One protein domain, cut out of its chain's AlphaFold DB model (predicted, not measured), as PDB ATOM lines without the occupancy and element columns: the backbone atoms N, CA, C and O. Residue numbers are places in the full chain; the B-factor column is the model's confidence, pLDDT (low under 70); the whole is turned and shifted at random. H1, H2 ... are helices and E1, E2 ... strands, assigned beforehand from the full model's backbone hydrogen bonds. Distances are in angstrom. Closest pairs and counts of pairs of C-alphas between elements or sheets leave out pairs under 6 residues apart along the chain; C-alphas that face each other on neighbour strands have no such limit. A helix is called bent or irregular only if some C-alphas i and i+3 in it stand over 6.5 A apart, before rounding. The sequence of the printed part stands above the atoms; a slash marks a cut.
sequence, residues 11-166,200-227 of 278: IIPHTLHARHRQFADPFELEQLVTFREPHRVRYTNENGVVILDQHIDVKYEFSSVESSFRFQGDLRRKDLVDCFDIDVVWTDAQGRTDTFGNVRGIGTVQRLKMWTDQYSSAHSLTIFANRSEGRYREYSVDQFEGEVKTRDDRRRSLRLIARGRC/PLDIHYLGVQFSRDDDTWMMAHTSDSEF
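AT A GLANCE: This is residues 11 to 166 and 200 to 227 of the 278 residues of an uncharacterized protein of Monosporascus sp. MC13-8B (UniProt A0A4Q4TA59). A strongly twisted sheet of seven strands bends round on itself like an open half-barrel, its long strands E5 and E6 folding from one half of it into the other. H2 sits beside the sheet near where E5 begins, with the short pair E1 and E4 next to it, and from there the hairpin E2 and E3 reaches away as a long arm; H3 grazes the sheet near the bend of E6. The printed part has 184 residues, with three named helices and eleven named strands in the order H1 E1 E2 E3 E4 H2 E5 E6 E7 E8 E9 E10 E11 H3. The large sheet runs E8 E7 E6 E5 E11 E10 E9, all antiparallel; E1 with E4 and E2 with E3 make two small antiparallel sheets, and the class is mixed, helices and strands. The whole is compact, with a radius of gyration of the C-alphas of 18.3 A, yet only just elongated in outline, spanning 62 by 41 by 28 A.

HOW THE PARTS SIT: Residues 11 to 25 hold no named element. H1, residues 26 to 31, touches H2, residues 65 to 76, with residues 65 to 69 of H2 alone; they run the same way at a steep tilt of 62 degrees, and their closest C-alphas, those of Gln 31 and Val 65, are 5.2 A apart. E1, residues 32 to 34, is antiparallel to E4, residues 59 to 61, with N 33 and O 60 at 2.9 A. E2, residues 39 to 44, and E3, residues 50 to 56, form a hairpin, with N 41 and O 54 at 2.7 A; E3 runs on into E4 across a break of 2 residues, at 95 degrees. E5, residues 78 to 91, bends by 103 degrees at residue 87, and H2 stands at the sheet's level, at a height over the sheet of 1.9 A; the closest C-alphas of H2 and E5, those of Gly 73 and Asp 79, are 5.0 A apart. E6, residues 107 to 117, bends by 94 degrees at residue 110 and pairs with E5 through N 84 and O 112 at 2.8 A. E7, residues 123 to 128, and E8, residues 136 to 140, complete a meander E5 E6 E7 E8, each strand the antiparallel neighbour of the one before, with N 115 and O 124 at 2.8 A and N 137 and O 127 at 2.8 A. E9, residues 150 to 152, and E10, residues 157 to 161, form a hairpin, with N 152 and O 157 at 2.9 A. E11, residues 205 to 210, is the neighbour of E10, with N 208 and O 158 at 2.8 A, and of E5, with N 207 and O 90 at 2.8 A. The edge strands E8 and E9 are apart. H1 only grazes the sheet with residues 26 to 30, and H3, residues 217 to 226, only grazes it with residues 219 to 224. Every O i to N i+4 pair is within hydrogen-bond range in H2, but 0 of 2 in H1, with 3 of 3 O i to N i+3 pairs, and 3 of 6 in H3.

IN THESE COORDINATES: H1 begins at C-alpha 26, (243.941, 146.570, 165.243). H2 is 16.6 A long, E2 15.9 A and E3 15.7 A. E5, 25.3 A, begins at C-alpha 78, (230.120, 158.710, 175.585); E6 is 23.8 A, E7 17.1 A and E11 16.1 A. H3, 15.9 A, ends at C-alpha 226, (227.887, 133.678, 164.447), and is only just irregular: C-alphas 222 and 225 are 6.6 A apart.

THE WHOLE: The C-alphas of Asn 47 and Phe 100, the two farthest apart, are 63.6 A apart. Residues 167 to 199 are not printed, and C-alphas 166 and 200 are 11.8 A apart across the cut. Of the links printed whole, E5 to E6 is long, with 15 residues. The mean pLDDT of the printed part is 82.9; residues 20 to 24, 149, 164 to 166, 200 and 213 to 227 are under 70.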
ATOM      1  N   ILE A  11     221.742 151.543 168.880       76.94
ATOM      2  CA  ILE A  11     222.754 152.582 169.180       76.94
ATOM      3  C   ILE A  11     224.143 152.016 169.485       76.94
ATOM      4  O   ILE A  11     225.084 152.784 169.674       76.94
ATOM      5  N   ILE A  12     224.287 150.689 169.585       85.31
ATOM      6  CA  ILE A  12     225.561 150.072 169.961       85.31
ATOM      7  C   ILE A  12     226.304 149.617 168.699       85.31
ATOM      8  O   ILE A  12     225.927 148.596 168.113       85.31
ATOM      9  N   PRO A  13     227.369 150.336 168.297       85.88
ATOM     10  CA  PRO A  13     228.155 149.979 167.128       85.88
ATOM     11  C   PRO A  13     228.902 148.666 167.364       85.88
ATOM     12  O   PRO A  13     229.465 148.428 168.437       85.88
ATOM     13  N   HIS A  14     228.923 147.829 166.333       85.56
ATOM     14  CA  HIS A  14     229.723 146.619 166.258       85.56
ATOM     15  C   HIS A  14     230.954 146.855 165.386       85.56
ATOM     16  O   HIS A  14     230.828 147.348 164.261       85.56
ATOM     17  N   THR A  15     232.120 146.458 165.893       84.31
ATOM     18  CA  THR A  15     233.386 146.403 165.152       84.31
ATOM     19  C   THR A  15     234.005 145.019 165.311       84.31
ATOM     20  O   THR A  15     233.750 144.318 166.298       84.31
ATOM     21  N   LEU A  16     234.778 144.607 164.308       75.62
ATOM     22  CA  LEU A  16     235.383 143.279 164.258       75.62
ATOM     23  C   LEU A  16     236.642 143.204 165.135       75.62
ATOM     24  O   LEU A  16     237.332 144.194 165.366       75.62
ATOM     25  N   HIS A  17     236.945 141.997 165.608       79.00
ATOM     26  CA  HIS A  17     238.168 141.682 166.352       79.00
ATOM     27  C   HIS A  17     239.421 141.752 165.438       79.00
ATOM     28  O   HIS A  17     239.346 141.377 164.271       79.00
ATOM     29  N   ALA A  18     240.605 142.133 165.938       73.12
ATOM     30  CA  ALA A  18     241.834 142.273 165.117       73.12
ATOM     31  C   ALA A  18     242.162 141.054 164.235       73.12
ATOM     32  O   ALA A  18     242.491 141.190 163.065       73.12
ATOM     33  N   ARG A  19     241.993 139.841 164.771       71.56
ATOM     34  CA  ARG A  19     242.152 138.570 164.032       71.56
ATOM     35  C   ARG A  19     241.319 138.423 162.746       71.56
ATOM     36  O   ARG A  19     241.556 137.458 162.028       71.56
ATOM     37  N   HIS A  20     240.376 139.314 162.440       64.88
ATOM     38  CA  HIS A  20     239.669 139.304 161.154       64.88
ATOM     39  C   HIS A  20     240.490 139.906 160.001       64.88
ATOM     40  O   HIS A  20     240.138 139.687 158.846       64.88
ATOM     41  N   ARG A  21     241.605 140.604 160.268       64.12
ATOM     42  CA  ARG A  21     242.500 141.123 159.224       64.12
ATOM     43  C   ARG A  21     243.957 140.864 159.588       64.12
ATOM     44  O   ARG A  21     244.417 141.227 160.665       64.12
ATOM     45  N   GLN A  22     244.676 140.188 158.701       54.97
ATOM     46  CA  GLN A  22     246.080 139.858 158.926       54.97
ATOM     47  C   GLN A  22     246.933 141.121 158.718       54.97
ATOM     48  O   GLN A  22     246.763 141.804 157.715       54.97
ATOM     49  N   PHE A  23     247.844 141.424 159.649       51.84
ATOM     50  CA  PHE A  23     248.854 142.496 159.530       51.84
ATOM     51  C   PHE A  23     248.360 143.954 159.486       51.84
ATOM     52  O   PHE A  23     249.166 144.849 159.244       51.84
ATOM     53  N   ALA A  24     247.081 144.212 159.753       59.16
ATOM     54  CA  ALA A  24     246.568 145.569 159.932       59.16
ATOM     55  C   ALA A  24     246.736 146.028 161.386       59.16
ATOM     56  O   ALA A  24     246.656 145.213 162.310       59.16
ATOM     57  N   ASP A  25     246.919 147.333 161.594       72.94
ATOM     58  CA  ASP A  25     246.745 147.927 162.919       72.94
ATOM     59  C   ASP A  25     245.345 147.531 163.440       72.94
ATOM     60  O   ASP A  25     244.353 147.774 162.743       72.94
ATOM     61  N   PRO A  26     245.223 146.903 164.630       74.00
ATOM     62  CA  PRO A  26     243.941 146.570 165.243       74.00
ATOM     63  C   PRO A  26     242.915 147.705 165.185       74.00
ATOM     64  O   PRO A  26     241.718 147.435 165.038       74.00
ATOM     65  N   PHE A  27     243.365 148.957 165.268       80.69
ATOM     66  CA  PHE A  27     242.505 150.130 165.202       80.69
ATOM     67  C   PHE A  27     241.902 150.385 163.813       80.69
ATOM     68  O   PHE A  27     240.838 150.993 163.734       80.69
ATOM     69  N   GLU A  28     242.468 149.876 162.715       81.50
ATOM     70  CA  GLU A  28     241.858 150.007 161.382       81.50
ATOM     71  C   GLU A  28     240.479 149.350 161.301       81.50
ATOM     72  O   GLU A  28     239.584 149.865 160.635       81.50
ATOM     73  N   LEU A  29     240.255 148.255 162.034       81.00
ATOM     74  CA  LEU A  29     238.939 147.609 162.087       81.00
ATOM     75  C   LEU A  29     237.877 148.462 162.783       81.00
ATOM     76  O   LEU A  29     236.686 148.206 162.621       81.00
ATOM     77  N   GLU A  30     238.280 149.497 163.521       87.12
ATOM     78  CA  GLU A  30     237.341 150.467 164.072       87.12
ATOM     79  C   GLU A  30     236.780 151.403 163.004       87.12
ATOM     80  O   GLU A  30     235.734 152.003 163.231       87.12
ATOM     81  N   GLN A  31     237.403 151.510 161.826       88.56
ATOM     82  CA  GLN A  31     236.863 152.291 160.707       88.56
ATOM     83  C   GLN A  31     235.631 151.635 160.076       88.56
ATOM     84  O   GLN A  31     234.875 152.308 159.381       88.56
ATOM     85  N   LEU A  32     235.411 150.341 160.324       87.56
ATOM     86  CA  LEU A  32     234.277 149.584 159.810       87.56
ATOM     87  C   LEU A  32     233.245 149.387 160.918       87.56
ATOM     88  O   LEU A  32     233.377 148.506 161.768       87.56
ATOM     89  N   VAL A  33     232.191 150.199 160.897       88.19
ATOM     90  CA  VAL A  33     231.126 150.164 161.904       88.19
ATOM     91  C   VAL A  33     229.856 149.580 161.309       88.19
ATOM     92  O   VAL A  33     229.376 149.997 160.254       88.19
ATOM     93  N   THR A  34     229.274 148.623 162.025       86.38
ATOM     94  CA  THR A  34     228.001 147.997 161.663       86.38
ATOM     95  C   THR A  34     227.035 147.995 162.836       86.38
ATOM     96  O   THR A  34     227.431 148.156 163.991       86.38
ATOM     97  N   PHE A  35     225.754 147.804 162.540       85.19
ATOM     98  CA  PHE A  35     224.692 147.712 163.535       85.19
ATOM     99  C   PHE A  35     223.961 146.389 163.368       85.19
ATOM    100  O   PHE A  35     223.888 145.833 162.275       85.19
ATOM    101  N   ARG A  36     223.435 145.862 164.476       78.88
ATOM    102  CA  ARG A  36     222.669 144.608 164.449       78.88
ATOM    103  C   ARG A  36     221.207 144.812 164.074       78.88
ATOM    104  O   ARG A  36     220.531 143.841 163.746       78.88
ATOM    105  N   GLU A  37     220.733 146.047 164.174       80.75
ATOM    106  CA  GLU A  37     219.387 146.441 163.788       80.75
ATOM    107  C   GLU A  37     219.459 147.331 162.542       80.75
ATOM    108  O   GLU A  37     220.327 148.207 162.481       80.75
ATOM    109  N   PRO A  38     218.552 147.141 161.572       81.31
ATOM    110  CA  PRO A  38     218.442 148.032 160.431       81.31
ATOM    111  C   PRO A  38     218.160 149.472 160.869       81.31
ATOM    112  O   PRO A  38     217.342 149.722 161.757       81.31
ATOM    113  N   HIS A  39     218.770 150.438 160.191       80.00
ATOM    114  CA  HIS A  39     218.503 151.854 160.410       80.00
ATOM    115  C   HIS A  39     217.394 152.338 159.484       80.00
ATOM    116  O   HIS A  39     217.336 151.966 158.312       80.00
ATOM    117  N   ARG A  40     216.526 153.216 159.988       84.50
ATOM    118  CA  ARG A  40     215.547 153.909 159.152       84.50
ATOM    119  C   ARG A  40     216.253 154.974 158.317       84.50
ATOM    120  O   ARG A  40     216.651 156.014 158.837       84.50
ATOM    121  N   VAL A  41     216.376 154.728 157.023       83.31
ATOM    122  CA  VAL A  41     216.943 155.654 156.050       83.31
ATOM    123  C   VAL A  41     215.811 156.385 155.348       83.31
ATOM    124  O   VAL A  41     214.929 155.767 154.746       83.31
ATOM    125  N   ARG A  42     215.852 157.717 155.425       89.88
ATOM    126  CA  ARG A  42     214.915 158.601 154.739       89.88
ATOM    127  C   ARG A  42     215.657 159.470 153.731       89.88
ATOM    128  O   ARG A  42     216.501 160.266 154.127       89.88
ATOM    129  N   TYR A  43     215.290 159.364 152.459       88.81
ATOM    130  CA  TYR A  43     215.746 160.280 151.416       88.81
ATOM    131  C   TYR A  43     214.645 161.271 151.079       88.81
ATOM    132  O   TYR A  43     213.507 160.887 150.800       88.81
ATOM    133  N   THR A  44     215.003 162.547 151.076       95.31
ATOM    134  CA  THR A  44     214.147 163.646 150.640       95.31
ATOM    135  C   THR A  44     214.735 164.271 149.389       95.31
ATOM    136  O   THR A  44     215.954 164.393 149.278       95.31
ATOM    137  N   ASN A  45     213.883 164.683 148.455       93.62
ATOM    138  CA  ASN A  45     214.327 165.544 147.362       93.62
ATOM    139  C   ASN A  45     214.605 166.972 147.863       93.62
ATOM    140  O   ASN A  45     214.375 167.298 149.028       93.62
ATOM    141  N   GLU A  46     215.052 167.835 146.952       94.44
ATOM    142  CA  GLU A  46     215.325 169.259 147.208       94.44
ATOM    143  C   GLU A  46     214.103 170.018 147.757       94.44
ATOM    144  O   GLU A  46     214.249 170.974 148.512       94.44
ATOM    145  N   ASN A  47     212.890 169.546 147.453       93.31
ATOM    146  CA  ASN A  47     211.628 170.119 147.925       93.31
ATOM    147  C   ASN A  47     211.166 169.541 149.278       93.31
ATOM    148  O   ASN A  47     210.043 169.803 149.708       93.31
ATOM    149  N   GLY A  48     211.982 168.709 149.934       89.69
ATOM    150  CA  GLY A  48     211.655 168.067 151.210       89.69
ATOM    151  C   GLY A  48     210.649 166.911 151.113       89.69
ATOM    152  O   GLY A  48     210.248 166.358 152.138       89.69
ATOM    153  N   VAL A  49     210.244 166.508 149.905       93.69
ATOM    154  CA  VAL A  49     209.347 165.365 149.693       93.69
ATOM    155  C   VAL A  49     210.131 164.076 149.889       93.69
ATOM    156  O   VAL A  49     211.185 163.876 149.285       93.69
ATOM    157  N   VAL A  50     209.597 163.190 150.725       93.62
ATOM    158  CA  VAL A  50     210.190 161.882 151.011       93.62
ATOM    159  C   VAL A  50     210.071 160.984 149.781       93.62
ATOM    160  O   VAL A  50     208.969 160.624 149.377       93.62
ATOM    161  N   ILE A  51     211.212 160.620 149.199       93.69
ATOM    162  CA  ILE A  51     211.309 159.697 148.061       93.69
ATOM    163  C   ILE A  51     211.417 158.250 148.555       93.69
ATOM    164  O   ILE A  51     210.889 157.330 147.937       93.69
ATOM    165  N   LEU A  52     212.111 158.045 149.674       87.94
ATOM    166  CA  LEU A  52     212.386 156.728 150.232       87.94
ATOM    167  C   LEU A  52     212.374 156.821 151.757       87.94
ATOM    168  O   LEU A  52     212.969 157.736 152.318       87.94
ATOM    169  N   ASP A  53     211.692 155.887 152.413       91.94
ATOM    170  CA  ASP A  53     211.642 155.752 153.870       91.94
ATOM    171  C   ASP A  53     211.597 154.259 154.212       91.94
ATOM    172  O   ASP A  53     210.542 153.625 154.143       91.94
ATOM    173  N   GLN A  54     212.762 153.667 154.465       86.56
ATOM    174  CA  GLN A  54     212.910 152.222 154.663       86.56
ATOM    175  C   GLN A  54     213.889 151.907 155.786       86.56
ATOM    176  O   GLN A  54     214.767 152.701 156.102       86.56
ATOM    177  N   HIS A  55     213.749 150.720 156.370       82.25
ATOM    178  CA  HIS A  55     214.726 150.168 157.301       82.25
ATOM    179  C   HIS A  55     215.747 149.342 156.513       82.25
ATOM    180  O   HIS A  55     215.369 148.369 155.865       82.25
ATOM    181  N   ILE A  56     217.014 149.757 156.538       82.88
ATOM    182  CA  ILE A  56     218.102 149.185 155.738       82.88
ATOM    183  C   ILE A  56     219.264 148.821 156.667       82.88
ATOM    184  O   ILE A  56     219.569 149.561 157.604       82.88
ATOM    185  N   ASP A  57     219.929 147.699 156.402       82.12
ATOM    186  CA  ASP A  57     221.188 147.355 157.060       82.12
ATOM    187  C   ASP A  57     222.302 148.276 156.549       82.12
ATOM    188  O   ASP A  57     222.718 148.190 155.391       82.12
ATOM    189  N   VAL A  58     222.775 149.179 157.408       79.88
ATOM    190  CA  VAL A  58     223.797 150.168 157.048       79.88
ATOM    191  C   VAL A  58     225.160 149.735 157.573       79.88
ATOM    192  O   VAL A  58     225.311 149.306 158.718       79.88
ATOM    193  N   LYS A  59     226.168 149.880 156.714       85.62
ATOM    194  CA  LYS A  59     227.581 149.673 157.028       85.62
ATOM    195  C   LYS A  59     228.296 150.992 156.796       85.62
ATOM    196  O   LYS A  59     228.118 151.598 155.741       85.62
ATOM    197  N   TYR A  60     229.074 151.421 157.775       86.81
ATOM    198  CA  TYR A  60     229.842 152.653 157.702       86.81
ATOM    199  C   TYR A  60     231.317 152.308 157.547       86.81
ATOM    200  O   TYR A  60     231.845 151.492 158.302       86.81
ATOM    201  N   GLU A  61     231.958 152.944 156.575       90.44
ATOM    202  CA  GLU A  61     233.402 152.927 156.381       90.44
ATOM    203  C   GLU A  61     233.897 154.362 156.547       90.44
ATOM    204  O   GLU A  61     233.485 155.268 155.819       90.44
ATOM    205  N   PHE A  62     234.713 154.580 157.570       89.12
ATOM    206  CA  PHE A  62     235.247 155.888 157.921       89.12
ATOM    207  C   PHE A  62     236.620 156.095 157.291       89.12
ATOM    208  O   PHE A  62     237.427 155.176 157.234       89.12
ATOM    209  N   SER A  63     236.924 157.326 156.881       89.88
ATOM    210  CA  SER A  63     238.242 157.676 156.334       89.88
ATOM    211  C   SER A  63     239.347 157.738 157.394       89.88
ATOM    212  O   SER A  63     240.526 157.782 157.048       89.88
ATOM    213  N   SER A  64     238.989 157.771 158.682       91.12
ATOM    214  CA  SER A  64     239.936 157.730 159.797       91.12
ATOM    215  C   SER A  64     239.337 157.074 161.041       91.12
ATOM    216  O   SER A  64     238.135 157.181 161.298       91.12
ATOM    217  N   VAL A  65     240.191 156.456 161.864       89.88
ATOM    218  CA  VAL A  65     239.801 155.865 163.160       89.88
ATOM    219  C   VAL A  65     239.174 156.915 164.079       89.88
ATOM    220  O   VAL A  65     238.129 156.681 164.675       89.88
ATOM    221  N   GLU A  66     239.767 158.108 164.136       91.81
ATOM    222  CA  GLU A  66     239.290 159.212 164.971       91.81
ATOM    223  C   GLU A  66     237.857 159.638 164.612       91.81
ATOM    224  O   GLU A  66     237.037 159.882 165.498       91.81
ATOM    225  N   SER A  67     237.525 159.687 163.316       92.94
ATOM    226  CA  SER A  67     236.163 160.014 162.876       92.94
ATOM    227  C   SER A  67     235.156 158.931 163.266       92.94
ATOM    228  O   SER A  67     234.055 159.260 163.711       92.94
ATOM    229  N   SER A  68     235.556 157.657 163.201       92.19
ATOM    230  CA  SER A  68     234.745 156.549 163.703       92.19
ATOM    231  C   SER A  68     234.533 156.649 165.215       92.19
ATOM    232  O   SER A  68     233.407 156.519 165.686       92.19
ATOM    233  N   PHE A  69     235.578 156.941 165.991       92.50
ATOM    234  CA  PHE A  69     235.473 157.080 167.446       92.50
ATOM    235  C   PHE A  69     234.522 158.198 167.855       92.50
ATOM    236  O   PHE A  69     233.659 157.972 168.703       92.50
ATOM    237  N   ARG A  70     234.622 159.367 167.210       93.00
ATOM    238  CA  ARG A  70     233.682 160.475 167.423       93.00
ATOM    239  C   ARG A  70     232.256 160.071 167.080       93.00
ATOM    240  O   ARG A  70     231.378 160.213 167.918       93.00
ATOM    241  N   PHE A  71     232.036 159.482 165.905       92.31
ATOM    242  CA  PHE A  71     230.707 159.029 165.490       92.31
ATOM    243  C   PHE A  71     230.093 158.028 166.476       92.31
ATOM    244  O   PHE A  71     228.951 158.181 166.910       92.31
ATOM    245  N   GLN A  72     230.855 156.998 166.852       92.19
ATOM    246  CA  GLN A  72     230.413 156.004 167.823       92.19
ATOM    247  C   GLN A  72     230.131 156.640 169.191       92.19
ATOM    248  O   GLN A  72     229.188 156.237 169.877       92.19
ATOM    249  N   GLY A  73     230.938 157.626 169.581       92.19
ATOM    250  CA  GLY A  73     230.769 158.354 170.824       92.19
ATOM    251  C   GLY A  73     229.530 159.243 170.843       92.19
ATOM    252  O   GLY A  73     228.737 159.161 171.780       92.19
ATOM    253  N   ASP A  74     229.285 159.992 169.769       91.00
ATOM    254  CA  ASP A  74     228.108 160.847 169.588       91.00
ATOM    255  C   ASP A  74     226.808 160.036 169.665       91.00
ATOM    256  O   ASP A  74     225.866 160.420 170.363       91.00
ATOM    257  N   LEU A  75     226.772 158.860 169.022       88.81
ATOM    258  CA  LEU A  75     225.627 157.943 169.090       88.81
ATOM    259  C   LEU A  75     225.313 157.495 170.519       88.81
ATOM    260  O   LEU A  75     224.148 157.321 170.888       88.81
ATOM    261  N   ARG A  76     226.355 157.287 171.323       89.56
ATOM    262  CA  ARG A  76     226.244 156.767 172.689       89.56
ATOM    263  C   ARG A  76     226.193 157.862 173.749       89.56
ATOM    264  O   ARG A  76     225.859 157.549 174.891       89.56
ATOM    265  N   ARG A  77     226.503 159.113 173.387       90.06
ATOM    266  CA  ARG A  77     226.819 160.224 174.304       90.06
ATOM    267  C   ARG A  77     227.921 159.853 175.305       90.06
ATOM    268  O   ARG A  77     227.787 160.080 176.507       90.06
ATOM    269  N   LYS A  78     228.972 159.201 174.809       92.81
ATOM    270  CA  LYS A  78     230.120 158.710 175.585       92.81
ATOM    271  C   LYS A  78     231.387 158.861 174.769       92.81
ATOM    272  O   LYS A  78     231.333 158.696 173.562       92.81
ATOM    273  N   ASP A  79     232.526 159.041 175.414       93.19
ATOM    274  CA  ASP A  79     233.804 159.021 174.704       93.19
ATOM    275  C   ASP A  79     234.405 157.618 174.778       93.19
ATOM    276  O   ASP A  79     234.373 156.962 175.829       93.19
ATOM    277  N   LEU A  80     234.912 157.119 173.648       92.69
ATOM    278  CA  LEU A  80     235.637 155.854 173.627       92.69
ATOM    279  C   LEU A  80     236.998 156.071 174.289       92.69
ATOM    280  O   LEU A  80     237.789 156.887 173.827       92.69
ATOM    281  N   VAL A  81     237.254 155.341 175.372       93.00
ATOM    282  CA  VAL A  81     238.529 155.395 176.097       93.00
ATOM    283  C   VAL A  81     239.537 154.481 175.424       93.00
ATOM    284  O   VAL A  81     240.649 154.905 175.134       93.00
ATOM    285  N   ASP A  82     239.143 153.228 175.197       90.38
ATOM    286  CA  ASP A  82     240.003 152.228 174.571       90.38
ATOM    287  C   ASP A  82     239.187 151.020 174.080       90.38
ATOM    288  O   ASP A  82     238.033 150.803 174.486       90.38
ATOM    289  N   CYS A  83     239.798 150.203 173.227       90.06
ATOM    290  CA  CYS A  83     239.244 148.951 172.746       90.06
ATOM    291  C   CYS A  83     240.259 147.807 172.844       90.06
ATOM    292  O   CYS A  83     241.431 147.953 172.520       90.06
ATOM    293  N   PHE A  84     239.785 146.637 173.266       88.00
ATOM    294  CA  PHE A  84     240.624 145.484 173.563       88.00
ATOM    295  C   PHE A  84     240.121 144.250 172.833       88.00
ATOM    296  O   PHE A  84     238.948 143.887 172.930       88.00
ATOM    297  N   ASP A  85     241.028 143.555 172.165       87.44
ATOM    298  CA  ASP A  85     240.741 142.259 171.576       87.44
ATOM    299  C   ASP A  85     240.724 141.173 172.661       87.44
ATOM    300  O   ASP A  85     241.664 141.024 173.450       87.44
ATOM    301  N   ILE A  86     239.611 140.444 172.739       88.25
ATOM    302  CA  ILE A  86     239.353 139.451 173.784       88.25
ATOM    303  C   ILE A  86     239.022 138.082 173.189       88.25
ATOM    304  O   ILE A  86     238.173 137.939 172.305       88.25
ATOM    305  N   ASP A  87     239.644 137.049 173.755       87.62
ATOM    306  CA  ASP A  87     239.405 135.651 173.402       87.62
ATOM    307  C   ASP A  87     238.082 135.163 173.983       87.62
ATOM    308  O   ASP A  87     237.265 134.546 173.297       87.62
ATOM    309  N   VAL A  88     237.865 135.432 175.272       90.38
ATOM    310  CA  VAL A  88     236.672 134.986 175.988       90.38
ATOM    311  C   VAL A  88     236.358 135.898 177.164       90.38
ATOM    312  O   VAL A  88     237.239 136.314 177.917       90.38
ATOM    313  N   VAL A  89     235.069 136.149 177.355       93.12
ATOM    314  CA  VAL A  89     234.494 136.774 178.543       93.12
ATOM    315  C   VAL A  89     233.516 135.804 179.169       93.12
ATOM    316  O   VAL A  89     232.742 135.156 178.466       93.12
ATOM    317  N   TRP A  90     233.545 135.683 180.490       94.50
ATOM    318  CA  TRP A  90     232.715 134.745 181.237       94.50
ATOM    319  C   TRP A  90     232.317 135.316 182.597       94.50
ATOM    320  O   TRP A  90     232.866 136.316 183.059       94.50
ATOM    321  N   THR A  91     231.345 134.680 183.235       92.25
ATOM    322  CA  THR A  91     230.802 135.073 184.541       92.25
ATOM    323  C   THR A  91     230.797 133.858 185.469       92.25
ATOM    324  O   THR A  91     231.223 132.764 185.097       92.25
ATOM    325  N   ASP A  92     230.324 134.025 186.697       89.81
ATOM    326  CA  ASP A  92     230.033 132.912 187.600       89.81
ATOM    327  C   ASP A  92     228.855 132.051 187.113       89.81
ATOM    328  O   ASP A  92     228.920 130.827 187.212       89.81
ATOM    329  N   ALA A  93     227.819 132.673 186.541       87.75
ATOM    330  CA  ALA A  93     226.660 131.967 185.997       87.75
ATOM    331  C   ALA A  93     226.975 131.243 184.675       87.75
ATOM    332  O   ALA A  93     226.415 130.187 184.379       87.75
ATOM    333  N   GLN A  94     227.879 131.800 183.866       88.69
ATOM    334  CA  GLN A  94     228.330 131.215 182.609       88.69
ATOM    335  C   GLN A  94     229.841 131.024 182.654       88.69
ATOM    336  O   GLN A  94     230.604 131.943 182.357       88.69
ATOM    337  N   GLY A  95     230.254 129.810 183.019       87.50
ATOM    338  CA  GLY A  95     231.657 129.439 183.136       87.50
ATOM    339  C   GLY A  95     232.452 129.611 181.838       87.50
ATOM    340  O   GLY A  95     231.924 129.586 180.724       87.50
ATOM    341  N   ARG A  96     233.768 129.758 182.002       88.50
ATOM    342  CA  ARG A  96     234.729 129.926 180.905       88.50
ATOM    343  C   ARG A  96     234.708 128.758 179.916       88.50
ATOM    344  O   ARG A  96     234.783 128.982 178.710       88.50
ATOM    345  N   THR A  97     234.626 127.534 180.428       88.38
ATOM    346  CA  THR A  97     234.630 126.297 179.641       88.38
ATOM    347  C   THR A  97     233.411 125.439 179.957       88.38
ATOM    348  O   THR A  97     232.838 125.547 181.042       88.38
ATOM    349  N   ASP A  98     233.013 124.588 179.015       85.25
ATOM    350  CA  ASP A  98     232.025 123.535 179.252       85.25
ATOM    351  C   ASP A  98     232.626 122.346 180.039       85.25
ATOM    352  O   ASP A  98     233.795 122.359 180.440       85.25
ATOM    353  N   THR A  99     231.820 121.306 180.275       84.75
ATOM    354  CA  THR A  99     232.243 120.068 180.955       84.75
ATOM    355  C   THR A  99     233.275 119.256 180.172       84.75
ATOM    356  O   THR A  99     233.952 118.417 180.757       84.75
ATOM    357  N   PHE A 100     233.388 119.491 178.866       86.00
ATOM    358  CA  PHE A 100     234.318 118.818 177.962       86.00
ATOM    359  C   PHE A 100     235.621 119.614 177.769       86.00
ATOM    360  O   PHE A 100     236.537 119.139 177.107       86.00
ATOM    361  N   GLY A 101     235.725 120.803 178.372       82.62
ATOM    362  CA  GLY A 101     236.885 121.687 178.283       82.62
ATOM    363  C   GLY A 101     236.852 122.675 177.114       82.62
ATOM    364  O   GLY A 101     237.802 123.442 176.959       82.62
ATOM    365  N   ASN A 102     235.776 122.720 176.322       83.38
ATOM    366  CA  ASN A 102     235.633 123.674 175.223       83.38
ATOM    367  C   ASN A 102     235.330 125.076 175.751       83.38
ATOM    368  O   ASN A 102     234.637 125.237 176.758       83.38
ATOM    369  N   VAL A 103     235.815 126.106 175.056       83.81
ATOM    370  CA  VAL A 103     235.542 127.509 175.399       83.81
ATOM    371  C   VAL A 103     234.060 127.816 175.172       83.81
ATOM    372  O   VAL A 103     233.533 127.572 174.091       83.81
ATOM    373  N   ARG A 104     233.390 128.365 176.194       84.56
ATOM    374  CA  ARG A 104     231.966 128.731 176.146       84.56
ATOM    375  C   ARG A 104     231.778 130.217 176.429       84.56
ATOM    376  O   ARG A 104     231.449 130.965 175.517       84.56
ATOM    377  N   GLY A 105     232.025 130.636 177.674       88.00
ATOM    378  CA  GLY A 105     231.851 132.021 178.119       88.00
ATOM    379  C   GLY A 105     230.463 132.612 177.823       88.00
ATOM    380  O   GLY A 105     229.535 131.920 177.408       88.00
ATOM    381  N   ILE A 106     230.315 133.917 178.054       90.62
ATOM    382  CA  ILE A 106     229.170 134.708 177.572       90.62
ATOM    383  C   ILE A 106     229.442 135.336 176.209       90.62
ATOM    384  O   ILE A 106     228.498 135.554 175.450       90.62
ATOM    385  N   GLY A 107     230.714 135.595 175.901       87.69
ATOM    386  CA  GLY A 107     231.130 136.014 174.577       87.69
ATOM    387  C   GLY A 107     232.578 135.657 174.273       87.69
ATOM    388  O   GLY A 107     233.398 135.563 175.184       87.69
ATOM    389  N   THR A 108     232.878 135.428 173.000       87.81
ATOM    390  CA  THR A 108     234.174 134.913 172.525       87.81
ATOM    391  C   THR A 108     234.602 135.612 171.248       87.81
ATOM    392  O   THR A 108     233.729 135.869 170.426       87.81
ATOM    393  N   VAL A 109     235.910 135.810 171.060       84.50
ATOM    394  CA  VAL A 109     236.535 136.365 169.842       84.50
ATOM    395  C   VAL A 109     235.833 137.647 169.393       84.50
ATOM    396  O   VAL A 109     235.152 137.695 168.377       84.50
ATOM    397  N   GLN A 110     235.931 138.684 170.217       85.81
ATOM    398  CA  GLN A 110     235.288 139.967 169.943       85.81
ATOM    399  C   GLN A 110     236.122 141.126 170.474       85.81
ATOM    400  O   GLN A 110     237.079 140.929 171.220       85.81
ATOM    401  N   ARG A 111     235.714 142.346 170.152       87.31
ATOM    402  CA  ARG A 111     236.321 143.535 170.726       87.31
ATOM    403  C   ARG A 111     235.509 144.052 171.905       87.31
ATOM    404  O   ARG A 111     234.314 144.324 171.789       87.31
ATOM    405  N   LEU A 112     236.164 144.174 173.051       90.88
ATOM    406  CA  LEU A 112     235.632 144.822 174.241       90.88
ATOM    407  C   LEU A 112     235.926 146.317 174.161       90.88
ATOM    408  O   LEU A 112     237.051 146.702 173.862       90.88
ATOM    409  N   LYS A 113     234.938 147.163 174.457       93.12
ATOM    410  CA  LYS A 113     235.109 148.625 174.430       93.12
ATOM    411  C   LYS A 113     234.915 149.231 175.806       93.12
ATOM    412  O   LYS A 113     233.932 148.911 176.479       93.12
ATOM    413  N   MET A 114     235.828 150.113 176.191       94.44
ATOM    414  CA  MET A 114     235.742 150.915 177.400       94.44
ATOM    415  C   MET A 114     235.317 152.332 177.039       94.44
ATOM    416  O   MET A 114     235.901 152.968 176.169       94.44
ATOM    417  N   TRP A 115     234.291 152.818 177.720       95.38
ATOM    418  CA  TRP A 115     233.685 154.120 177.491       95.38
ATOM    419  C   TRP A 115     233.786 154.963 178.748       95.38
ATOM    420  O   TRP A 115     233.763 154.419 179.853       95.38
ATOM    421  N   THR A 116     233.819 156.277 178.575       95.50
ATOM    422  CA  THR A 116     233.595 157.246 179.644       95.50
ATOM    423  C   THR A 116     232.346 158.059 179.332       95.50
ATOM    424  O   THR A 116     232.089 158.441 178.190       95.50
ATOM    425  N   ASP A 117     231.513 158.267 180.340       91.56
ATOM    426  CA  ASP A 117     230.323 159.094 180.237       91.56
ATOM    427  C   ASP A 117     230.703 160.580 180.233       91.56
ATOM    428  O   ASP A 117     231.389 161.057 181.141       91.56
ATOM    429  N   GLN A 118     230.223 161.314 179.225       87.50
ATOM    430  CA  GLN A 118     230.578 162.720 178.997       87.50
ATOM    431  C   GLN A 118     230.136 163.654 180.137       87.50
ATOM    432  O   GLN A 118     230.692 164.740 180.290       87.50
ATOM    433  N   TYR A 119     229.153 163.252 180.948       87.44
ATOM    434  CA  TYR A 119     228.575 164.098 181.996       87.44
ATOM    435  C   TYR A 119     229.010 163.700 183.407       87.44
ATOM    436  O   TYR A 119     229.099 164.553 184.287       87.44
ATOM    437  N   SER A 120     229.252 162.410 183.645       85.94
ATOM    438  CA  SER A 120     229.519 161.858 184.982       85.94
ATOM    439  C   SER A 120     230.936 161.319 185.172       85.94
ATOM    440  O   SER A 120     231.280 160.928 186.288       85.94
ATOM    441  N   SER A 121     231.749 161.255 184.109       86.88
ATOM    442  CA  SER A 121     233.067 160.594 184.107       86.88
ATOM    443  C   SER A 121     233.020 159.122 184.558       86.88
ATOM    444  O   SER A 121     234.045 158.517 184.889       86.88
ATOM    445  N   ALA A 122     231.823 158.529 184.599       89.75
ATOM    446  CA  ALA A 122     231.627 157.129 184.918       89.75
ATOM    447  C   ALA A 122     232.097 156.278 183.739       89.75
ATOM    448  O   ALA A 122     231.799 156.577 182.584       89.75
ATOM    449  N   HIS A 123     232.817 155.199 184.033       93.56
ATOM    450  CA  HIS A 123     233.341 154.321 182.998       93.56
ATOM    451  C   HIS A 123     232.451 153.095 182.824       93.56
ATOM    452  O   HIS A 123     231.940 152.554 183.806       93.56
ATOM    453  N   SER A 124     232.303 152.612 181.594       94.06
ATOM    454  CA  SER A 124     231.562 151.385 181.303       94.06
ATOM    455  C   SER A 124     232.274 150.496 180.290       94.06
ATOM    456  O   SER A 124     232.956 150.965 179.383       94.06
ATOM    457  N   LEU A 125     232.102 149.185 180.439       93.81
ATOM    458  CA  LEU A 125     232.607 148.165 179.526       93.81
ATOM    459  C   LEU A 125     231.442 147.619 178.712       93.81
ATOM    460  O   LEU A 125     230.449 147.166 179.279       93.81
ATOM    461  N   THR A 126     231.560 147.634 177.389       92.94
ATOM    462  CA  THR A 126     230.572 147.034 176.486       92.94
ATOM    463  C   THR A 126     231.120 145.755 175.880       92.94
ATOM    464  O   THR A 126     232.218 145.744 175.324       92.94
ATOM    465  N   ILE A 127     230.322 144.692 175.962       91.00
ATOM    466  CA  ILE A 127     230.590 143.396 175.339       91.00
ATOM    467  C   ILE A 127     229.359 142.914 174.579       91.00
ATOM    468  O   ILE A 127     228.225 143.211 174.962       91.00
ATOM    469  N   PHE A 128     229.560 142.113 173.541       88.56
ATOM    470  CA  PHE A 128     228.482 141.400 172.878       88.56
ATOM    471  C   PHE A 128     228.409 139.956 173.394       88.56
ATOM    472  O   PHE A 128     229.386 139.209 173.395       88.56
ATOM    473  N   ALA A 129     227.246 139.545 173.894       87.69
ATOM    474  CA  ALA A 129     227.049 138.229 174.495       87.69
ATOM    475  C   ALA A 129     226.712 137.166 173.426       87.69
ATOM    476  O   ALA A 129     225.657 136.530 173.490       87.69
ATOM    477  N   ASN A 130     227.580 136.992 172.420       84.50
ATOM    478  CA  ASN A 130     227.342 136.135 171.245       84.50
ATOM    479  C   ASN A 130     227.158 134.642 171.564       84.50
ATOM    480  O   ASN A 130     226.529 133.938 170.784       84.50
ATOM    481  N   ARG A 131     227.651 134.157 172.710       83.06
ATOM    482  CA  ARG A 131     227.560 132.739 173.115       83.06
ATOM    483  C   ARG A 131     226.413 132.425 174.074       83.06
ATOM    484  O   ARG A 131     226.236 131.272 174.466       83.06
ATOM    485  N   SER A 132     225.653 133.436 174.484       80.06
ATOM    486  CA  SER A 132     224.551 133.273 175.437       80.06
ATOM    487  C   SER A 132     223.254 133.872 174.904       80.06
ATOM    488  O   SER A 132     222.426 133.156 174.358       80.06
ATOM    489  N   GLU A 133     223.075 135.181 175.050       80.44
ATOM    490  CA  GLU A 133     221.805 135.868 174.785       80.44
ATOM    491  C   GLU A 133     221.756 136.549 173.413       80.44
ATOM    492  O   GLU A 133     220.697 137.007 172.995       80.44
ATOM    493  N   GLY A 134     222.897 136.683 172.731       82.50
ATOM    494  CA  GLY A 134     222.976 137.387 171.456       82.50
ATOM    495  C   GLY A 134     222.577 138.859 171.570       82.50
ATOM    496  O   GLY A 134     221.933 139.380 170.663       82.50
ATOM    497  N   ARG A 135     222.930 139.533 172.672       84.25
ATOM    498  CA  ARG A 135     222.701 140.972 172.898       84.25
ATOM    499  C   ARG A 135     223.931 141.639 173.502       84.25
ATOM    500  O   ARG A 135     224.789 140.968 174.072       84.25
ATOM    501  N   TYR A 136     224.006 142.959 173.398       86.94
ATOM    502  CA  TYR A 136     225.036 143.719 174.096       86.94
ATOM    503  C   TYR A 136     224.767 143.761 175.599       86.94
ATOM    504  O   TYR A 136     223.621 143.878 176.034       86.94
ATOM    505  N   ARG A 137     225.839 143.682 176.386       88.44
ATOM    506  CA  ARG A 137     225.835 143.951 177.820       88.44
ATOM    507  C   ARG A 137     226.805 145.084 178.101       88.44
ATOM    508  O   ARG A 137     227.942 145.065 177.630       88.44
ATOM    509  N   GLU A 138     226.335 146.052 178.867       91.50
ATOM    510  CA  GLU A 138     227.142 147.157 179.352       91.50
ATOM    511  C   GLU A 138     227.257 147.040 180.870       91.50
ATOM    512  O   GLU A 138     226.245 146.980 181.567       91.50
ATOM    513  N   TYR A 139     228.487 146.959 181.367       91.88
ATOM    514  CA  TYR A 139     228.775 146.900 182.794       91.88
ATOM    515  C   TYR A 139     229.441 148.195 183.222       91.88
ATOM    516  O   TYR A 139     230.416 148.621 182.601       91.88
ATOM    517  N   SER A 140     228.936 148.816 184.280       92.06
ATOM    518  CA  SER A 140     229.551 150.022 184.817       92.06
ATOM    519  C   SER A 140     230.741 149.639 185.701       92.06
ATOM    520  O   SER A 140     230.673 148.692 186.482       92.06
ATOM    521  N   VAL A 141     231.869 150.332 185.548       91.44
ATOM    522  CA  VAL A 141     233.133 149.983 186.226       91.44
ATOM    523  C   VAL A 141     233.030 150.194 187.740       91.44
ATOM    524  O   VAL A 141     233.638 149.457 188.514       91.44
ATOM    525  N   ASP A 142     232.208 151.144 188.182       89.81
ATOM    526  CA  ASP A 142     231.917 151.400 189.597       89.81
ATOM    527  C   ASP A 142     231.205 150.231 190.300       89.81
ATOM    528  O   ASP A 142     231.272 150.127 191.527       89.81
ATOM    529  N   GLN A 143     230.593 149.318 189.538       89.62
ATOM    530  CA  GLN A 143     229.983 148.092 190.048       89.62
ATOM    531  C   GLN A 143     231.019 147.018 190.407       89.62
ATOM    532  O   GLN A 143     230.637 146.009 190.994       89.62
ATOM    533  N   PHE A 144     232.309 147.204 190.098       90.81
ATOM    534  CA  PHE A 144     233.375 146.249 190.418       90.81
ATOM    535  C   PHE A 144     234.381 146.808 191.426       90.81
ATOM    536  O   PHE A 144     234.624 148.012 191.512       90.81
ATOM    537  N   GLU A 145     234.955 145.934 192.249       88.88
ATOM    538  CA  GLU A 145     236.023 146.283 193.182       88.88
ATOM    539  C   GLU A 145     237.179 146.967 192.438       88.88
ATOM    540  O   GLU A 145     237.582 146.530 191.363       88.88
ATOM    541  N   GLY A 146     237.703 148.058 193.008       72.06
ATOM    542  CA  GLY A 146     238.803 148.810 192.391       72.06
ATOM    543  C   GLY A 146     240.144 148.070 192.430       72.06
ATOM    544  O   GLY A 146     241.033 148.358 191.634       72.06
ATOM    545  N   GLU A 147     240.294 147.096 193.332       73.12
ATOM    546  CA  GLU A 147     241.492 146.268 193.426       73.12
ATOM    547  C   GLU A 147     241.376 145.047 192.513       73.12
ATOM    548  O   GLU A 147     240.622 144.107 192.774       73.12
ATOM    549  N   VAL A 148     242.194 145.014 191.465       74.38
ATOM    550  CA  VAL A 148     242.332 143.829 190.620       74.38
ATOM    551  C   VAL A 148     243.189 142.786 191.343       74.38
ATOM    552  O   VAL A 148     244.399 142.696 191.153       74.38
ATOM    553  N   LYS A 149     242.555 141.973 192.189       65.69
ATOM    554  CA  LYS A 149     243.245 140.929 192.974       65.69
ATOM    555  C   LYS A 149     243.603 139.689 192.161       65.69
ATOM    556  O   LYS A 149     244.488 138.931 192.535       65.69
ATOM    557  N   THR A 150     242.884 139.453 191.067       70.69
ATOM    558  CA  THR A 150     242.991 138.231 190.258       70.69
ATOM    559  C   THR A 150     243.396 138.597 188.832       70.69
ATOM    560  O   THR A 150     242.636 138.428 187.878       70.69
ATOM    561  N   ARG A 151     244.593 139.173 188.712       78.50
ATOM    562  CA  ARG A 151     245.279 139.402 187.441       78.50
ATOM    563  C   ARG A 151     246.256 138.253 187.214       78.50
ATOM    564  O   ARG A 151     247.133 138.023 188.039       78.50
ATOM    565  N   ASP A 152     246.093 137.534 186.112       79.25
ATOM    566  CA  ASP A 152     247.044 136.515 185.665       79.25
ATOM    567  C   ASP A 152     247.656 136.972 184.341       79.25
ATOM    568  O   ASP A 152     247.082 136.769 183.268       79.25
ATOM    569  N   ASP A 153     248.829 137.598 184.433       78.69
ATOM    570  CA  ASP A 153     249.573 138.093 183.275       78.69
ATOM    571  C   ASP A 153     250.033 136.969 182.346       78.69
ATOM    572  O   ASP A 153     250.079 137.157 181.131       78.69
ATOM    573  N   ARG A 154     250.308 135.769 182.878       78.88
ATOM    574  CA  ARG A 154     250.731 134.628 182.051       78.88
ATOM    575  C   ARG A 154     249.610 134.175 181.129       78.88
ATOM    576  O   ARG A 154     249.865 133.783 179.995       78.88
ATOM    577  N   ARG A 155     248.371 134.220 181.618       78.50
ATOM    578  CA  ARG A 155     247.176 133.875 180.837       78.50
ATOM    579  C   ARG A 155     246.513 135.083 180.175       78.50
ATOM    580  O   ARG A 155     245.474 134.888 179.543       78.50
ATOM    581  N   ARG A 156     247.078 136.291 180.342       86.50
ATOM    582  CA  ARG A 156     246.465 137.591 180.010       86.50
ATOM    583  C   ARG A 156     244.992 137.624 180.415       86.50
ATOM    584  O   ARG A 156     244.113 137.936 179.617       86.50
ATOM    585  N   SER A 157     244.713 137.213 181.649       89.12
ATOM    586  CA  SER A 157     243.347 137.153 182.158       89.12
ATOM    587  C   SER A 157     243.152 138.070 183.351       89.12
ATOM    588  O   SER A 157     244.004 138.184 184.234       89.12
ATOM    589  N   LEU A 158     242.003 138.723 183.347       91.00
ATOM    590  CA  LEU A 158     241.562 139.698 184.318       91.00
ATOM    591  C   LEU A 158     240.240 139.213 184.893       91.00
ATOM    592  O   LEU A 158     239.339 138.831 184.149       91.00
ATOM    593  N   ARG A 159     240.097 139.240 186.215       91.88
ATOM    594  CA  ARG A 159     238.808 139.004 186.865       91.88
ATOM    595  C   ARG A 159     238.427 140.209 187.713       91.88
ATOM    596  O   ARG A 159     239.112 140.531 188.680       91.88
ATOM    597  N   LEU A 160     237.308 140.825 187.344       92.12
ATOM    598  CA  LEU A 160     236.672 141.923 188.061       92.12
ATOM    599  C   LEU A 160     235.641 141.346 189.031       92.12
ATOM    600  O   LEU A 160     234.755 140.599 188.616       92.12
ATOM    601  N   ILE A 161     235.766 141.657 190.318       92.44
ATOM    602  CA  ILE A 161     234.849 141.178 191.362       92.44
ATOM    603  C   ILE A 161     233.731 142.201 191.537       92.44
ATOM    604  O   ILE A 161     234.019 143.385 191.670       92.44
ATOM    605  N   ALA A 162     232.469 141.775 191.512       90.44
ATOM    606  CA  ALA A 162     231.341 142.689 191.682       90.44
ATOM    607  C   ALA A 162     231.282 143.229 193.124       90.44
ATOM    608  O   ALA A 162     231.380 142.468 194.089       90.44
ATOM    609  N   ARG A 163     231.086 144.543 193.282       86.44
ATOM    610  CA  ARG A 163     230.871 145.181 194.586       86.44
ATOM    611  C   ARG A 163     229.523 144.750 195.152       86.44
ATOM    612  O   ARG A 163     228.517 144.725 194.452       86.44
ATOM    613  N   GLY A 164     229.483 144.490 196.456       67.62
ATOM    614  CA  GLY A 164     228.213 144.457 197.184       67.62
ATOM    615  C   GLY A 164     227.411 143.155 197.114       67.62
ATOM    616  O   GLY A 164     226.232 143.175 197.448       67.62
ATOM    617  N   ARG A 165     228.027 142.005 196.808       57.59
ATOM    618  CA  ARG A 165     227.470 140.687 197.185       57.59
ATOM    619  C   ARG A 165     228.236 140.055 198.355       57.59
ATOM    620  O   ARG A 165     228.668 138.910 198.299       57.59
ATOM    621  N   CYS A 166     228.357 140.791 199.459       44.97
ATOM    622  CA  CYS A 166     228.538 140.168 200.771       44.97
ATOM    623  C   CYS A 166     227.143 139.902 201.351       44.97
ATOM    624  O   CYS A 166     226.575 140.766 202.008       44.97
ATOM    625  N   PRO A 200     221.849 146.032 191.306       63.09
ATOM    626  CA  PRO A 200     222.849 145.029 191.633       63.09
ATOM    627  C   PRO A 200     223.075 144.117 190.429       63.09
ATOM    628  O   PRO A 200     222.127 143.661 189.787       63.09
ATOM    629  N   LEU A 201     224.346 143.858 190.123       78.06
ATOM    630  CA  LEU A 201     224.726 142.885 189.108       78.06
ATOM    631  C   LEU A 201     224.250 141.491 189.531       78.06
ATOM    632  O   LEU A 201     224.474 141.069 190.665       78.06
ATOM    633  N   ASP A 202     223.666 140.742 188.598       83.50
ATOM    634  CA  ASP A 202     223.308 139.327 188.800       83.50
ATOM    635  C   ASP A 202     224.516 138.383 188.616       83.50
ATOM    636  O   ASP A 202     224.378 137.210 188.282       83.50
ATOM    637  N   ILE A 203     225.730 138.916 188.772       88.88
ATOM    638  CA  ILE A 203     226.991 138.187 188.620       88.88
ATOM    639  C   ILE A 203     227.919 138.502 189.788       88.88
ATOM    640  O   ILE A 203     227.962 139.624 190.293       88.88
ATOM    641  N   HIS A 204     228.695 137.509 190.206       90.06
ATOM    642  CA  HIS A 204     229.716 137.657 191.243       90.06
ATOM    643  C   HIS A 204     231.038 138.191 190.695       90.06
ATOM    644  O   HIS A 204     231.771 138.891 191.397       90.06
ATOM    645  N   TYR A 205     231.369 137.842 189.455       91.81
ATOM    646  CA  TYR A 205     232.574 138.328 188.803       91.81
ATOM    647  C   TYR A 205     232.410 138.367 187.284       91.81
ATOM    648  O   TYR A 205     231.643 137.597 186.705       91.81
ATOM    649  N   LEU A 206     233.195 139.230 186.644       93.44
ATOM    650  CA  LEU A 206     233.398 139.259 185.202       93.44
ATOM    651  C   LEU A 206     234.842 138.848 184.907       93.44
ATOM    652  O   LEU A 206     235.788 139.529 185.300       93.44
ATOM    653  N   GLY A 207     235.014 137.695 184.269       93.44
ATOM    654  CA  GLY A 207     236.302 137.212 183.792       93.44
ATOM    655  C   GLY A 207     236.510 137.609 182.338       93.44
ATOM    656  O   GLY A 207     235.612 137.429 181.522       93.44
ATOM    657  N   VAL A 208     237.689 138.125 182.017       93.94
ATOM    658  CA  VAL A 208     238.100 138.534 180.675       93.94
ATOM    659  C   VAL A 208     239.447 137.891 180.380       93.94
ATOM    660  O   VAL A 208     240.356 137.951 181.205       93.94
ATOM    661  N   GLN A 209     239.585 137.260 179.220       92.06
ATOM    662  CA  GLN A 209     240.872 136.837 178.683       92.06
ATOM    663  C   GLN A 209     241.151 137.645 177.423       92.06
ATOM    664  O   GLN A 209     240.362 137.607 176.480       92.06
ATOM    665  N   PHE A 210     242.271 138.357 177.428       89.12
ATOM    666  CA  PHE A 210     242.715 139.162 176.302       89.12
ATOM    667  C   PHE A 210     243.434 138.301 175.275       89.12
ATOM    668  O   PHE A 210     244.146 137.354 175.626       89.12
ATOM    669  N   SER A 211     243.255 138.669 174.014       84.12
ATOM    670  CA  SER A 211     243.884 138.000 172.891       84.12
ATOM    671  C   SER A 211     245.405 138.128 172.961       84.12
ATOM    672  O   SER A 211     245.968 139.156 173.355       84.12
ATOM    673  N   ARG A 212     246.093 137.041 172.606       74.88
ATOM    674  CA  ARG A 212     247.523 137.087 172.282       74.88
ATOM    675  C   ARG A 212     247.691 137.650 170.879       74.88
ATOM    676  O   ARG A 212     246.838 137.403 170.025       74.88
ATOM    677  N   ASP A 213     248.826 138.297 170.659       62.50
ATOM    678  CA  ASP A 213     249.279 138.783 169.352       62.50
ATOM    679  C   ASP A 213     249.651 137.626 168.392       62.50
ATOM    680  O   ASP A 213     250.104 137.864 167.280       62.50
ATOM    681  N   ASP A 214     249.453 136.368 168.812       54.19
ATOM    682  CA  ASP A 214     249.892 135.169 168.100       54.19
ATOM    683  C   ASP A 214     248.858 134.660 167.067       54.19
ATOM    684  O   ASP A 214     247.649 134.573 167.326       54.19
ATOM    685  N   ASP A 215     249.396 134.243 165.916       49.03
ATOM    686  CA  ASP A 215     248.791 133.803 164.649       49.03
ATOM    687  C   ASP A 215     247.702 132.708 164.738       49.03
ATOM    688  O   ASP A 215     247.865 131.573 164.290       49.03
ATOM    689  N   THR A 216     246.528 133.036 165.276       54.12
ATOM    690  CA  THR A 216     245.345 132.145 165.295       54.12
ATOM    691  C   THR A 216     244.190 132.699 164.451       54.12
ATOM    692  O   THR A 216     243.020 132.672 164.831       54.12
ATOM    693  N   TRP A 217     244.535 133.193 163.260       52.31
ATOM    694  CA  TRP A 217     243.642 133.814 162.268       52.31
ATOM    695  C   TRP A 217     242.588 132.848 161.688       52.31
ATOM    696  O   TRP A 217     241.418 133.210 161.542       52.31
ATOM    697  N   MET A 218     242.950 131.582 161.457       50.81
ATOM    698  CA  MET A 218     242.045 130.573 160.875       50.81
ATOM    699  C   MET A 218     240.826 130.258 161.761       50.81
ATOM    700  O   MET A 218     239.743 129.997 161.244       50.81
ATOM    701  N   MET A 219     240.964 130.314 163.094       56.12
ATOM    702  CA  MET A 219     239.838 130.069 164.010       56.12
ATOM    703  C   MET A 219     238.854 131.248 164.076       56.12
ATOM    704  O   MET A 219     237.659 131.025 164.265       56.12
ATOM    705  N   ALA A 220     239.323 132.486 163.871       52.66
ATOM    706  CA  ALA A 220     238.473 133.680 163.881       52.66
ATOM    707  C   ALA A 220     237.499 133.717 162.687       52.66
ATOM    708  O   ALA A 220     236.339 134.103 162.836       52.66
ATOM    709  N   HIS A 221     237.934 133.209 161.529       53.69
ATOM    710  CA  HIS A 221     237.104 133.102 160.324       53.69
ATOM    711  C   HIS A 221     235.962 132.094 160.491       53.69
ATOM    712  O   HIS A 221     234.870 132.290 159.966       53.69
ATOM    713  N   THR A 222     236.167 131.027 161.269       53.25
ATOM    714  CA  THR A 222     235.095 130.055 161.542       53.25
ATOM    715  C   THR A 222     234.036 130.631 162.497       53.25
ATOM    716  O   THR A 222     232.849 130.335 162.347       53.25
ATOM    717  N   SER A 223     234.428 131.504 163.437       54.25
ATOM    718  CA  SER A 223     233.494 132.195 164.346       54.25
ATOM    719  C   SER A 223     232.691 133.327 163.696       54.25
ATOM    720  O   SER A 223     231.695 133.765 164.267       54.25
ATOM    721  N   ASP A 224     233.078 133.772 162.499       49.78
ATOM    722  CA  ASP A 224     232.484 134.919 161.793       49.78
ATOM    723  C   ASP A 224     231.004 134.689 161.422       49.78
ATOM    724  O   ASP A 224     230.177 135.603 161.443       49.78
ATOM    725  N   SER A 225     230.629 133.424 161.192       54.03
ATOM    726  CA  SER A 225     229.246 133.019 160.894       54.03
ATOM    727  C   SER A 225     228.250 133.319 162.027       54.03
ATOM    728  O   SER A 225     227.049 133.440 161.782       54.03
ATOM    729  N   GLU A 226     228.730 133.492 163.263       53.25
ATOM    730  CA  GLU A 226     227.887 133.678 164.447       53.25
ATOM    731  C   GLU A 226     227.536 135.147 164.729       53.25
ATOM    732  O   GLU A 226     226.582 135.429 165.459       53.25
ATOM    733  N   PHE A 227     228.267 136.102 164.149       52.03
ATOM    734  CA  PHE A 227     228.105 137.518 164.493       52.03
ATOM    735  C   PHE A 227     227.074 138.256 163.641       52.03
ATOM    736  O   PHE A 227     226.713 139.385 163.975       52.03
TER     737      PHE A 227